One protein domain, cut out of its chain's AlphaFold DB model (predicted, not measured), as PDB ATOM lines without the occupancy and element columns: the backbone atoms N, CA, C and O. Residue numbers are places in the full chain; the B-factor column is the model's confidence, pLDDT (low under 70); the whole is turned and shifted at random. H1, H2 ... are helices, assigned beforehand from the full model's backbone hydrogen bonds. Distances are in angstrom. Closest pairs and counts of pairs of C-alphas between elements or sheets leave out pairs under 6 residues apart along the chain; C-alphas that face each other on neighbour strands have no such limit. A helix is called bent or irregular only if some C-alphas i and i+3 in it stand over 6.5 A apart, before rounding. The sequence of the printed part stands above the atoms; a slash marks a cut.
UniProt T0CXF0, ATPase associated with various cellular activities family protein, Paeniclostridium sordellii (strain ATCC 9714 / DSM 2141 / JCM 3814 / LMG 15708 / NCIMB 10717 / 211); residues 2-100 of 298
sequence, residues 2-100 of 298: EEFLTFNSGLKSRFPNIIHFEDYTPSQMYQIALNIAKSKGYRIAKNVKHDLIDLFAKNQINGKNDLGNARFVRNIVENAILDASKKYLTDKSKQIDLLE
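Overview. This is residues 2 to 100 of the 298 residues of the protein "ATPase associated with various cellular activities family protein" of Paeniclostridium sordellii (strain ATCC 9714 / DSM 2141 / JCM 3814 / LMG 15708 / NCIMB 10717 / 211) (UniProt T0CXF0). Three helices make a loose main body, with H3 meeting H5 on one hand and H4 on the other at steep angles, and a long link runs from this body to a small corner of two short helices, H1 and H2, at the far end. After H5, residues 91 to 100 fold back towards the body, where residues 98 to 99 pair with residues 43 to 44. The printed part has 99 residues with five named helices, H1 to H5 in chain order, and no named strand, and its class is all helix. It is only just loose, close to extended, with a radius of gyration of the C-alphas of 19.0 A; the C-alphas span 65 by 22 by 17 A, a rod in outline, and the link with H1 and H2 adds much of the length.

Arrangement. The longest helix is H5, residues 69 to 90. With residues 69 to 77 alone it touches H3, residues 26 to 39, and the closest C-alphas are those of Ala 33 and Val 73, 5.8 A apart. H3 and H5 run the same way at a steep tilt of 49 degrees. H3 touches H4, residues 46 to 59, with residues 26 to 30 alone; the closest C-alphas, of Pro 26 and Phe 56, are 5.0 A apart. They run opposite ways at a steep tilt of 56 degrees. H4 and H5 are close but not clearly touching, the closest C-alphas being those of Phe 56 and Val 73, 8.0 A apart. H1, residues 2 to 6, and H2, residues 9 to 14, only just touch, and only at the corner by their link, with 3 pairs of C-alphas within 8 A; the closest are those of Leu 5 and Lys 12, 5.3 A apart. H1 and H2 are each apart from H3, H4 and H5. In H1 and H3 every O i to N i+4 pair is within hydrogen-bond range, against 1 of 2 in H2, 8 of 10 in H4 and 16 of 18 in H5.

Along the chain. H5 is 32.5 A long, from C-alpha 69 at (25.699, 22.324, 43.462) to C-alpha 90 at (18.109, 30.634, 73.908). H4 is 21.0 A long and irregular, with C-alphas 47 and 50 7.2 A apart; H3 is 19.9 A long. H2 measures 9.2 A and H1 6.5 A, with C-alpha 2 at (35.236, 12.209, 27.169).

Size, cuts and confidence. The two C-alphas farthest apart, of Ser 9 and Ser 93, are 65.0 A apart. The printed part has no cut. The link from H2 to H3, 11 residues, is long. Residues 6 to 11, of which 9 to 11 belong to H2, stand free. The mean pLDDT of the printed part is 79.4; 17 residues are under 70, among them residues 58 to 68.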
ATOM      1  N   GLU A   2      35.015  12.417  28.615       65.56
ATOM      2  CA  GLU A   2      35.236  12.209  27.169       65.56
ATOM      3  C   GLU A   2      36.660  11.752  26.843       65.56
ATOM      4  O   GLU A   2      36.839  10.776  26.122       65.56
ATOM      5  N   GLU A   3      37.655  12.387  27.463       68.31
ATOM      6  CA  GLU A   3      39.068  12.026  27.322       68.31
ATOM      7  C   GLU A   3      39.360  10.599  27.820       68.31
ATOM      8  O   GLU A   3      40.146   9.879  27.227       68.31
ATOM      9  N   PHE A   4      38.650  10.127  28.850       71.12
ATOM     10  CA  PHE A   4      38.756   8.752  29.354       71.12
ATOM     11  C   PHE A   4      38.139   7.723  28.389       71.12
ATOM     12  O   PHE A   4      38.663   6.624  28.219       71.12
ATOM     13  N   LEU A   5      37.041   8.077  27.714       69.12
ATOM     14  CA  LEU A   5      36.363   7.197  26.756       69.12
ATOM     15  C   LEU A   5      37.115   7.064  25.425       69.12
ATOM     16  O   LEU A   5      36.844   6.125  24.673       69.12
ATOM     17  N   THR A   6      38.055   7.964  25.125       70.75
ATOM     18  CA  THR A   6      38.907   7.898  23.926       70.75
ATOM     19  C   THR A   6      40.198   7.101  24.132       70.75
ATOM     20  O   THR A   6      40.811   6.719  23.137       70.75
ATOM     21  N   PHE A   7      40.576   6.760  25.373       70.31
ATOM     22  CA  PHE A   7      41.773   5.951  25.674       70.31
ATOM     23  C   PHE A   7      41.713   4.516  25.124       70.31
ATOM     24  O   PHE A   7      42.749   3.884  24.926       70.31
ATOM     25  N   ASN A   8      40.517   3.980  24.868       66.19
ATOM     26  CA  ASN A   8      40.340   2.679  24.229       66.19
ATOM     27  C   ASN A   8      39.074   2.696  23.364       66.19
ATOM     28  O   ASN A   8      37.971   2.923  23.863       66.19
ATOM     29  N   SER A   9      39.218   2.411  22.069       65.38
ATOM     30  CA  SER A   9      38.113   2.397  21.102       65.38
ATOM     31  C   SER A   9      36.969   1.450  21.497       65.38
ATOM     32  O   SER A   9      35.804   1.734  21.210       65.38
ATOM     33  N   GLY A  10      37.268   0.370  22.228       73.25
ATOM     34  CA  GLY A  10      36.275  -0.559  22.764       73.25
ATOM     35  C   GLY A  10      35.442  -0.001  23.925       73.25
ATOM     36  O   GLY A  10      34.317  -0.459  24.123       73.25
ATOM     37  N   LEU A  11      35.939   0.993  24.675       72.88
ATOM     38  CA  LEU A  11      35.190   1.625  25.772       72.88
ATOM     39  C   LEU A  11      34.063   2.501  25.230       72.88
ATOM     40  O   LEU A  11      32.920   2.360  25.660       72.88
ATOM     41  N   LYS A  12      34.341   3.329  24.219       71.81
ATOM     42  CA  LYS A  12      33.320   4.177  23.586       71.81
ATOM     43  C   LYS A  12      32.160   3.360  23.001       71.81
ATOM     44  O   LYS A  12      31.011   3.777  23.089       71.81
ATOM     45  N   SER A  13      32.442   2.165  22.473       76.38
ATOM     46  CA  SER A  13      31.408   1.248  21.971       76.38
ATOM     47  C   SER A  13      30.563   0.603  23.076       76.38
ATOM     48  O   SER A  13      29.424   0.226  22.812       76.38
ATOM     49  N   ARG A  14      31.108   0.428  24.287       81.06
ATOM     50  CA  ARG A  14      30.408  -0.189  25.430       81.06
ATOM     51  C   ARG A  14      29.602   0.817  26.252       81.06
ATOM     52  O   ARG A  14      28.695   0.407  26.969       81.06
ATOM     53  N   PHE A  15      29.892   2.109  26.107       79.38
ATOM     54  CA  PHE A  15      29.165   3.210  26.741       79.38
ATOM     55  C   PHE A  15      28.611   4.184  25.684       79.38
ATOM     56  O   PHE A  15      29.029   5.339  25.633       79.38
ATOM     57  N   PRO A  16      27.681   3.738  24.817       74.69
ATOM     58  CA  PRO A  16      27.152   4.570  23.733       74.69
ATOM     59  C   PRO A  16      26.275   5.726  24.236       74.69
ATOM     60  O   PRO A  16      26.129   6.732  23.550       74.69
ATOM     61  N   ASN A  17      25.699   5.587  25.432       79.69
ATOM     62  CA  ASN A  17      24.801   6.571  26.018       79.69
ATOM     63  C   ASN A  17      25.541   7.364  27.094       79.69
ATOM     64  O   ASN A  17      25.743   6.870  28.204       79.69
ATOM     65  N   ILE A  18      25.920   8.595  26.766       72.88
ATOM     66  CA  ILE A  18      26.475   9.551  27.722       72.88
ATOM     67  C   ILE A  18      25.362  10.540  28.059       72.88
ATOM     68  O   ILE A  18      24.901  11.286  27.199       72.88
ATOM     69  N   ILE A  19      24.904  10.515  29.310       76.69
ATOM     70  CA  ILE A  19      23.940  11.490  29.820       76.69
ATOM     71  C   ILE A  19      24.737  12.580  30.525       76.69
ATOM     72  O   ILE A  19      25.390  12.322  31.537       76.69
ATOM     73  N   HIS A  20      24.682  13.791  29.981       66.62
ATOM     74  CA  HIS A  20      25.254  14.968  30.616       66.62
ATOM     75  C   HIS A  20      24.214  15.573  31.556       66.62
ATOM     76  O   HIS A  20      23.109  15.912  31.135       66.62
ATOM     77  N   PHE A  21      24.567  15.692  32.831       72.12
ATOM     78  CA  PHE A  21      23.763  16.423  33.799       72.12
ATOM     79  C   PHE A  21      24.288  17.851  33.864       72.12
ATOM     80  O   PHE A  21      25.436  18.070  34.248       72.12
ATOM     81  N   GLU A  22      23.459  18.807  33.456       73.94
ATOM     82  CA  GLU A  22      23.763  20.221  33.646       73.94
ATOM     83  C   GLU A  22      23.658  20.598  35.122       73.94
ATOM     84  O   GLU A  22      22.886  20.014  35.891       73.94
ATOM     85  N   ASP A  23      24.415  21.619  35.508       74.81
ATOM     86  CA  ASP A  23      24.287  22.197  36.829       74.81
ATOM     87  C   ASP A  23      22.917  22.866  37.013       74.81
ATOM     88  O   ASP A  23      22.420  23.595  36.154       74.81
ATOM     89  N   TYR A  24      22.314  22.668  38.185       84.25
ATOM     90  CA  TYR A  24      21.130  23.398  38.606       84.25
ATOM     91  C   TYR A  24      21.410  24.898  38.603       84.25
ATOM     92  O   TYR A  24      22.324  25.363  39.278       84.25
ATOM     93  N   THR A  25      20.560  25.661  37.926       87.00
ATOM     94  CA  THR A  25      20.502  27.125  38.017       87.00
ATOM     95  C   THR A  25      20.280  27.589  39.465       87.00
ATOM     96  O   THR A  25      19.688  26.852  40.259       87.00
ATOM     97  N   PRO A  26      20.629  28.838  39.828       87.12
ATOM     98  CA  PRO A  26      20.380  29.371  41.174       87.12
ATOM     99  C   PRO A  26      18.911  29.248  41.621       87.12
ATOM    100  O   PRO A  26      18.610  28.943  42.775       87.12
ATOM    101  N   SER A  27      17.976  29.394  40.680       91.44
ATOM    102  CA  SER A  27      16.545  29.184  40.920       91.44
ATOM    103  C   SER A  27      16.197  27.719  41.215       91.44
ATOM    104  O   SER A  27      15.382  27.455  42.099       91.44
ATOM    105  N   GLN A  28      16.804  26.759  40.509       91.62
ATOM    106  CA  GLN A  28      16.635  25.325  40.786       91.62
ATOM    107  C   GLN A  28      17.298  24.932  42.110       91.62
ATOM    108  O   GLN A  28      16.702  24.195  42.893       91.62
ATOM    109  N   MET A  29      18.472  25.484  42.416       90.38
ATOM    110  CA  MET A  29      19.144  25.327  43.707       90.38
ATOM    111  C   MET A  29      18.253  25.798  44.867       90.38
ATOM    112  O   MET A  29      18.148  25.112  45.880       90.38
ATOM    113  N   TYR A  30      17.514  26.899  44.700       94.56
ATOM    114  CA  TYR A  30      16.501  27.329  45.670       94.56
ATOM    115  C   TYR A  30      15.357  26.320  45.847       94.56
ATOM    116  O   TYR A  30      14.944  26.059  46.976       94.56
ATOM    117  N   GLN A  31      14.878  25.685  44.773       95.69
ATOM    118  CA  GLN A  31      13.873  24.618  44.897       95.69
ATOM    119  C   GLN A  31      14.420  23.393  45.634       95.69
ATOM    120  O   GLN A  31      13.732  22.812  46.474       95.69
ATOM    121  N   ILE A  32      15.675  23.024  45.373       93.50
ATOM    122  CA  ILE A  32      16.357  21.954  46.103       93.50
ATOM    123  C   ILE A  32      16.453  22.312  47.591       93.50
ATOM    124  O   ILE A  32      16.134  21.473  48.430       93.50
ATOM    125  N   ALA A  33      16.804  23.557  47.926       94.81
ATOM    126  CA  ALA A  33      16.889  24.021  49.309       94.81
ATOM    127  C   ALA A  33      15.549  23.859  50.046       94.81
ATOM    128  O   ALA A  33      15.508  23.319  51.152       94.81
ATOM    129  N   LEU A  34      14.445  24.258  49.403       97.00
ATOM    130  CA  LEU A  34      13.093  24.079  49.938       97.00
ATOM    131  C   LEU A  34      12.759  22.604  50.182       97.00
ATOM    132  O   LEU A  34      12.207  22.266  51.228       97.00
ATOM    133  N   ASN A  35      13.109  21.724  49.242       96.38
ATOM    134  CA  ASN A  35      12.847  20.292  49.363       96.38
ATOM    135  C   ASN A  35      13.659  19.646  50.495       96.38
ATOM    136  O   ASN A  35      13.111  18.829  51.234       96.38
ATOM    137  N   ILE A  36      14.929  20.028  50.661       93.06
ATOM    138  CA  ILE A  36      15.793  19.535  51.745       93.06
ATOM    139  C   ILE A  36      15.291  20.024  53.105       93.06
ATOM    140  O   ILE A  36      15.204  19.236  54.042       93.06
ATOM    141  N   ALA A  37      14.929  21.305  53.226       94.44
ATOM    142  CA  ALA A  37      14.367  21.826  54.468       94.44
ATOM    143  C   ALA A  37      13.080  21.069  54.826       94.44
ATOM    144  O   ALA A  37      12.959  20.538  55.930       94.44
ATOM    145  N   LYS A  38      12.169  20.917  53.853       96.12
ATOM    146  CA  LYS A  38      10.891  20.223  54.035       96.12
ATOM    147  C   LYS A  38      11.069  18.764  54.450       96.12
ATOM    148  O   LYS A  38      10.355  18.308  55.338       96.12
ATOM    149  N   SER A  39      12.003  18.033  53.838       94.06
ATOM    150  CA  SER A  39      12.250  16.630  54.194       94.06
ATOM    151  C   SER A  39      12.802  16.462  55.613       94.06
ATOM    152  O   SER A  39      12.597  15.415  56.217       94.06
ATOM    153  N   LYS A  40      13.437  17.503  56.167       91.94
ATOM    154  CA  LYS A  40      13.901  17.561  57.561       91.94
ATOM    155  C   LYS A  40      12.890  18.191  58.530       91.94
ATOM    156  O   LYS A  40      13.228  18.404  59.688       91.94
ATOM    157  N   GLY A  41      11.669  18.489  58.079       91.12
ATOM    158  CA  GLY A  41      10.618  19.087  58.909       91.12
ATOM    159  C   GLY A  41      10.703  20.608  59.065       91.12
ATOM    160  O   GLY A  41      10.015  21.156  59.917       91.12
ATOM    161  N   TYR A  42      11.505  21.289  58.245       94.44
ATOM    162  CA  TYR A  42      11.678  22.743  58.265       94.44
ATOM    163  C   TYR A  42      11.029  23.428  57.057       94.44
ATOM    164  O   TYR A  42      10.862  22.855  55.978       94.44
ATOM    165  N   ARG A  43      10.715  24.714  57.207       95.81
ATOM    166  CA  ARG A  43      10.262  25.618  56.144       95.81
ATOM    167  C   ARG A  43      11.221  26.799  56.057       95.81
ATOM    168  O   ARG A  43      11.660  27.309  57.077       95.81
ATOM    169  N   ILE A  44      11.523  27.264  54.849       95.50
ATOM    170  CA  ILE A  44      12.328  28.479  54.645       95.50
ATOM    171  C   ILE A  44      11.386  29.680  54.541       95.50
ATOM    172  O   ILE A  44      10.405  29.640  53.788       95.50
ATOM    173  N   ALA A  45      11.667  30.746  55.288       94.81
ATOM    174  CA  ALA A  45      10.864  31.962  55.270       94.81
ATOM    175  C   ALA A  45      10.850  32.611  53.870       94.81
ATOM    176  O   ALA A  45      11.860  32.684  53.175       94.81
ATOM    177  N   LYS A  46       9.689  33.102  53.418       92.62
ATOM    178  CA  LYS A  46       9.514  33.579  52.028       92.62
ATOM    179  C   LYS A  46      10.427  34.757  51.661       92.62
ATOM    180  O   LYS A  46      10.843  34.868  50.510       92.62
ATOM    181  N   ASN A  47      10.736  35.617  52.628       90.38
ATOM    182  CA  ASN A  47      11.619  36.777  52.471       90.38
ATOM    183  C   ASN A  47      13.093  36.401  52.229       90.38
ATOM    184  O   ASN A  47      13.871  37.262  51.839       90.38
ATOM    185  N   VAL A  48      13.465  35.134  52.421       92.06
ATOM    186  CA  VAL A  48      14.829  34.615  52.243       92.06
ATOM    187  C   VAL A  48      15.139  34.241  50.786       92.06
ATOM    188  O   VAL A  48      16.298  34.107  50.392       92.06
ATOM    189  N   LYS A  49      14.106  34.086  49.950       92.75
ATOM    190  CA  LYS A  49      14.234  33.582  48.576       92.75
ATOM    191  C   LYS A  49      15.295  34.312  47.753       92.75
ATOM    192  O   LYS A  49      16.117  33.661  47.116       92.75
ATOM    193  N   HIS A  50      15.238  35.641  47.733       88.81
ATOM    194  CA  HIS A  50      16.142  36.441  46.909       88.81
ATOM    195  C   HIS A  50      17.592  36.313  47.380       88.81
ATOM    196  O   HIS A  50      18.466  36.084  46.552       88.81
ATOM    197  N   ASP A  51      17.837  36.337  48.693       85.31
ATOM    198  CA  ASP A  51      19.192  36.205  49.233       85.31
ATOM    199  C   ASP A  51      19.803  34.827  48.942       85.31
ATOM    200  O   ASP A  51      20.988  34.741  48.627       85.31
ATOM    201  N   LEU A  52      19.007  33.749  49.003       87.94
ATOM    202  CA  LEU A  52      19.474  32.407  48.630       87.94
ATOM    203  C   LEU A  52      19.818  32.316  47.150       87.94
ATOM    204  O   LEU A  52      20.847  31.749  46.804       87.94
ATOM    205  N   ILE A  53      18.971  32.866  46.280       88.19
ATOM    206  CA  ILE A  53      19.232  32.859  44.838       88.19
ATOM    207  C   ILE A  53      20.516  33.638  44.533       88.19
ATOM    208  O   ILE A  53      21.362  33.131  43.800       88.19
ATOM    209  N   ASP A  54      20.708  34.809  45.141       80.00
ATOM    210  CA  ASP A  54      21.927  35.604  44.974       80.00
ATOM    211  C   ASP A  54      23.164  34.881  45.520       80.00
ATOM    212  O   ASP A  54      24.226  34.900  44.893       80.00
ATOM    213  N   LEU A  55      23.038  34.222  46.675       77.06
ATOM    214  CA  LEU A  55      24.090  33.385  47.244       77.06
ATOM    215  C   LEU A  55      24.459  32.257  46.275       77.06
ATOM    216  O   LEU A  55      25.635  32.022  46.021       77.06
ATOM    217  N   PHE A  56      23.476  31.563  45.714       83.06
ATOM    218  CA  PHE A  56      23.706  30.453  44.793       83.06
ATOM    219  C   PHE A  56      24.329  30.927  43.481       83.06
ATOM    220  O   PHE A  56      25.288  30.317  43.016       83.06
ATOM    221  N   ALA A  57      23.873  32.059  42.945       78.50
ATOM    222  CA  ALA A  57      24.433  32.669  41.742       78.50
ATOM    223  C   ALA A  57      25.904  33.068  41.917       78.50
ATOM    224  O   ALA A  57      26.726  32.779  41.053       78.50
ATOM    225  N   LYS A  58      26.266  33.682  43.051       67.12
ATOM    226  CA  LYS A  58      27.661  34.061  43.350       67.12
ATOM    227  C   LYS A  58      28.587  32.859  43.532       67.12
ATOM    228  O   LYS A  58      29.793  32.973  43.331       67.12
ATOM    229  N   ASN A  59      28.030  31.729  43.961       63.25
ATOM    230  CA  ASN A  59      28.804  30.555  44.335       63.25
ATOM    231  C   ASN A  59      28.965  29.531  43.212       63.25
ATOM    232  O   ASN A  59      29.860  28.691  43.311       63.25
ATOM    233  N   GLN A  60      28.207  29.656  42.119       64.94
ATOM    234  CA  GLN A  60      28.476  28.941  40.873       64.94
ATOM    235  C   GLN A  60      29.812  29.407  40.270       64.94
ATOM    236  O   GLN A  60      30.002  30.584  39.968       64.94
ATOM    237  N   ILE A  61      30.771  28.488  40.132       54.22
ATOM    238  CA  ILE A  61      32.039  28.753  39.441       54.22
ATOM    239  C   ILE A  61      31.806  28.516  37.953       54.22
ATOM    240  O   ILE A  61      31.591  27.383  37.536       54.22
ATOM    241  N   ASN A  62      31.905  29.565  37.140       45.88
ATOM    242  CA  ASN A  62      31.976  29.386  35.693       45.88
ATOM    243  C   ASN A  62      33.278  28.649  35.336       45.88
ATOM    244  O   ASN A  62      34.367  29.163  35.585       45.88
ATOM    245  N   GLY A  63      33.165  27.462  34.733       46.81
ATOM    246  CA  GLY A  63      34.284  26.772  34.080       46.81
ATOM    247  C   GLY A  63      35.030  25.711  34.897       46.81
ATOM    248  O   GLY A  63      35.958  25.114  34.357       46.81
ATOM    249  N   LYS A  64      34.636  25.415  36.144       45.22
ATOM    250  CA  LYS A  64      35.100  24.212  36.869       45.22
ATOM    251  C   LYS A  64      33.937  23.237  37.038       45.22
ATOM    252  O   LYS A  64      33.262  23.205  38.063       45.22
ATOM    253  N   ASN A  65      33.703  22.477  35.973       49.38
ATOM    254  CA  ASN A  65      32.634  21.492  35.855       49.38
ATOM    255  C   ASN A  65      33.006  20.182  36.545       49.38
ATOM    256  O   ASN A  65      33.328  19.230  35.845       49.38
ATOM    257  N   ASP A  66      32.930  20.090  37.874       46.69
ATOM    258  CA  ASP A  66      32.927  18.731  38.432       46.69
ATOM    259  C   ASP A  66      32.120  18.472  39.706       46.69
ATOM    260  O   ASP A  66      31.949  17.298  40.036       46.69
ATOM    261  N   LEU A  67      31.602  19.458  40.465       49.31
ATOM    262  CA  LEU A  67      31.071  19.134  41.805       49.31
ATOM    263  C   LEU A  67      29.897  19.947  42.344       49.31
ATOM    264  O   LEU A  67      30.049  20.958  43.024       49.31
ATOM    265  N   GLY A  68      28.724  19.323  42.240       60.22
ATOM    266  CA  GLY A  68      27.841  19.132  43.388       60.22
ATOM    267  C   GLY A  68      27.154  20.380  43.935       60.22
ATOM    268  O   GLY A  68      26.999  20.488  45.150       60.22
ATOM    269  N   ASN A  69      26.658  21.272  43.081       72.69
ATOM    270  CA  ASN A  69      25.699  22.324  43.462       72.69
ATOM    271  C   ASN A  69      24.563  21.834  44.391       72.69
ATOM    272  O   ASN A  69      24.168  22.551  45.306       72.69
ATOM    273  N   ALA A  70      24.072  20.600  44.241       78.31
ATOM    274  CA  ALA A  70      23.094  20.004  45.150       78.31
ATOM    275  C   ALA A  70      23.666  19.703  46.547       78.31
ATOM    276  O   ALA A  70      22.971  19.890  47.546       78.31
ATOM    277  N   ARG A  71      24.929  19.259  46.634       73.25
ATOM    278  CA  ARG A  71      25.640  19.075  47.911       73.25
ATOM    279  C   ARG A  71      25.869  20.425  48.582       73.25
ATOM    280  O   ARG A  71      25.578  20.571  49.759       73.25
ATOM    281  N   PHE A  72      26.286  21.427  47.816       72.56
ATOM    282  CA  PHE A  72      26.414  22.796  48.300       72.56
ATOM    283  C   PHE A  72      25.097  23.321  48.897       72.56
ATOM    284  O   PHE A  72      25.070  23.779  50.037       72.56
ATOM    285  N   VAL A  73      23.981  23.177  48.172       83.88
ATOM    286  CA  VAL A  73      22.649  23.549  48.680       83.88
ATOM    287  C   VAL A  73      22.310  22.794  49.965       83.88
ATOM    288  O   VAL A  73      21.808  23.402  50.911       83.88
ATOM    289  N   ARG A  74      22.598  21.487  50.024       82.69
ATOM    290  CA  ARG A  74      22.394  20.678  51.229       82.69
ATOM    291  C   ARG A  74      23.141  21.263  52.422       82.69
ATOM    292  O   ARG A  74      22.501  21.508  53.438       82.69
ATOM    293  N   ASN A  75      24.434  21.544  52.283       72.69
ATOM    294  CA  ASN A  75      25.248  22.083  53.371       72.69
ATOM    295  C   ASN A  75      24.712  23.432  53.872       72.69
ATOM    296  O   ASN A  75      24.635  23.655  55.078       72.69
ATOM    297  N   ILE A  76      24.286  24.321  52.964       82.19
ATOM    298  CA  ILE A  76      23.673  25.606  53.337       82.19
ATOM    299  C   ILE A  76      22.418  25.394  54.193       82.19
ATOM    300  O   ILE A  76      22.261  26.049  55.224       82.19
ATOM    301  N   VAL A  77      21.536  24.472  53.798       87.50
ATOM    302  CA  VAL A  77      20.312  24.177  54.560       87.50
ATOM    303  C   VAL A  77      20.627  23.499  55.894       87.50
ATOM    304  O   VAL A  77      20.033  23.852  56.909       87.50
ATOM    305  N   GLU A  78      21.560  22.549  55.924       82.25
ATOM    306  CA  GLU A  78      21.936  21.833  57.148       82.25
ATOM    307  C   GLU A  78      22.564  22.759  58.189       82.25
ATOM    308  O   GLU A  78      22.179  22.710  59.357       82.25
ATOM    309  N   ASN A  79      23.443  23.666  57.765       77.81
ATOM    310  CA  ASN A  79      24.013  24.680  58.648       77.81
ATOM    311  C   ASN A  79      22.944  25.640  59.187       77.81
ATOM    312  O   ASN A  79      22.965  25.966  60.372       77.81
ATOM    313  N   ALA A  80      21.974  26.041  58.357       85.56
ATOM    314  CA  ALA A  80      20.867  26.880  58.810       85.56
ATOM    315  C   ALA A  80      19.985  26.173  59.851       85.56
ATOM    316  O   ALA A  80      19.563  26.793  60.824       85.56
ATOM    317  N   ILE A  81      19.752  24.866  59.690       85.75
ATOM    318  CA  ILE A  81      19.041  24.044  60.682       85.75
ATOM    319  C   ILE A  81      19.815  23.979  62.002       85.75
ATOM    320  O   ILE A  81      19.214  24.101  63.072       85.75
ATOM    321  N   LEU A  82      21.140  23.806  61.950       78.94
ATOM    322  CA  LEU A  82      21.984  23.797  63.147       78.94
ATOM    323  C   LEU A  82      21.966  25.152  63.872       78.94
ATOM    324  O   LEU A  82      21.847  25.178  65.098       78.94
ATOM    325  N   ASP A  83      22.057  26.267  63.143       81.38
ATOM    326  CA  ASP A  83      21.958  27.613  63.726       81.38
ATOM    327  C   ASP A  83      20.587  27.854  64.368       81.38
ATOM    328  O   ASP A  83      20.509  28.276  65.523       81.38
ATOM    329  N   ALA A  84      19.508  27.508  63.658       84.56
ATOM    330  CA  ALA A  84      18.151  27.608  64.179       84.56
ATOM    331  C   ALA A  84      18.002  26.799  65.477       84.56
ATOM    332  O   ALA A  84      17.566  27.339  66.494       84.56
ATOM    333  N   SER A  85      18.479  25.549  65.478       81.88
ATOM    334  CA  SER A  85      18.461  24.652  66.641       81.88
ATOM    335  C   SER A  85      19.129  25.269  67.874       81.88
ATOM    336  O   SER A  85      18.585  25.184  68.973       81.88
ATOM    337  N   LYS A  86      20.277  25.938  67.702       80.56
ATOM    338  CA  LYS A  86      20.969  26.638  68.795       80.56
ATOM    339  C   LYS A  86      20.166  27.827  69.312       80.56
ATOM    340  O   LYS A  86      20.047  27.999  70.521       80.56
ATOM    341  N   LYS A  87      19.592  28.629  68.412       77.44
ATOM    342  CA  LYS A  87      18.818  29.820  68.788       77.44
ATOM    343  C   LYS A  87      17.528  29.481  69.531       77.44
ATOM    344  O   LYS A  87      17.165  30.224  70.437       77.44
ATOM    345  N   TYR A  88      16.872  28.357  69.235       77.81
ATOM    346  CA  TYR A  88      15.682  27.935  69.992       77.81
ATOM    347  C   TYR A  88      15.980  27.607  71.455       77.81
ATOM    348  O   TYR A  88      15.119  27.793  72.314       77.81
ATOM    349  N   LEU A  89      17.192  27.134  71.762       77.81
ATOM    350  CA  LEU A  89      17.594  26.890  73.149       77.81
ATOM    351  C   LEU A  89      17.660  28.196  73.952       77.81
ATOM    352  O   LEU A  89      17.416  28.184  75.156       77.81
ATOM    353  N   THR A  90      17.957  29.313  73.285       78.19
ATOM    354  CA  THR A  90      18.109  30.634  73.908       78.19
ATOM    355  C   THR A  90      16.853  31.502  73.818       78.19
ATOM    356  O   THR A  90      16.611  32.306  74.713       78.19
ATOM    357  N   ASP A  91      16.038  31.341  72.772       78.44
ATOM    358  CA  ASP A  91      14.843  32.149  72.518       78.44
ATOM    359  C   ASP A  91      13.647  31.276  72.106       78.44
ATOM    360  O   ASP A  91      13.509  30.840  70.960       78.44
ATOM    361  N   LYS A  92      12.741  31.050  73.065       74.88
ATOM    362  CA  LYS A  92      11.524  30.243  72.879       74.88
ATOM    363  C   LYS A  92      10.431  30.949  72.068       74.88
ATOM    364  O   LYS A  92       9.403  30.331  71.807       74.88
ATOM    365  N   SER A  93      10.607  32.222  71.702       77.50
ATOM    366  CA  SER A  93       9.618  32.959  70.905       77.50
ATOM    367  C   SER A  93       9.673  32.621  69.410       77.50
ATOM    368  O   SER A  93       8.704  32.867  68.689       77.50
ATOM    369  N   LYS A  94      10.776  32.023  68.940       76.06
ATOM    370  CA  LYS A  94      10.945  31.624  67.538       76.06
ATOM    371  C   LYS A  94      10.230  30.302  67.210       76.06
ATOM    372  O   LYS A  94      10.146  29.395  68.036       76.06
ATOM    373  N   GLN A  95       9.733  30.173  65.975       81.31
ATOM    374  CA  GLN A  95       9.065  28.954  65.485       81.31
ATOM    375  C   GLN A  95      10.083  27.861  65.166       81.31
ATOM    376  O   GLN A  95      10.829  28.025  64.213       81.31
ATOM    377  N   ILE A  96      10.051  26.737  65.890       84.44
ATOM    378  CA  ILE A  96      11.031  25.632  65.808       84.44
ATOM    379  C   ILE A  96      11.276  25.129  64.371       84.44
ATOM    380  O   ILE A  96      12.382  24.712  64.038       84.44
ATOM    381  N   ASP A  97      10.261  25.178  63.511       89.56
ATOM    382  CA  ASP A  97      10.297  24.650  62.148       89.56
ATOM    383  C   ASP A  97      10.584  25.710  61.067       89.56
ATOM    384  O   ASP A  97      10.508  25.395  59.879       89.56
ATOM    385  N   LEU A  98      10.898  26.961  61.424       92.56
ATOM    386  CA  LEU A  98      11.076  28.056  60.464       92.56
ATOM    387  C   LEU A  98      12.541  28.505  60.369       92.56
ATOM    388  O   LEU A  98      13.101  29.040  61.316       92.56
ATOM    389  N   LEU A  99      13.142  28.349  59.190       91.62
ATOM    390  CA  LEU A  99      14.454  28.907  58.868       91.62
ATOM    391  C   LEU A  99      14.285  30.341  58.359       91.62
ATOM    392  O   LEU A  99      13.804  30.581  57.244       91.62
ATOM    393  N   GLU A 100      14.676  31.291  59.191       91.00
ATOM    394  CA  GLU A 100      14.629  32.723  58.934       91.00
ATOM    395  C   GLU A 100      15.934  33.239  58.318       91.00
ATOM    396  O   GLU A 100      16.947  32.544  58.244       91.00
TER     397      GLU A 100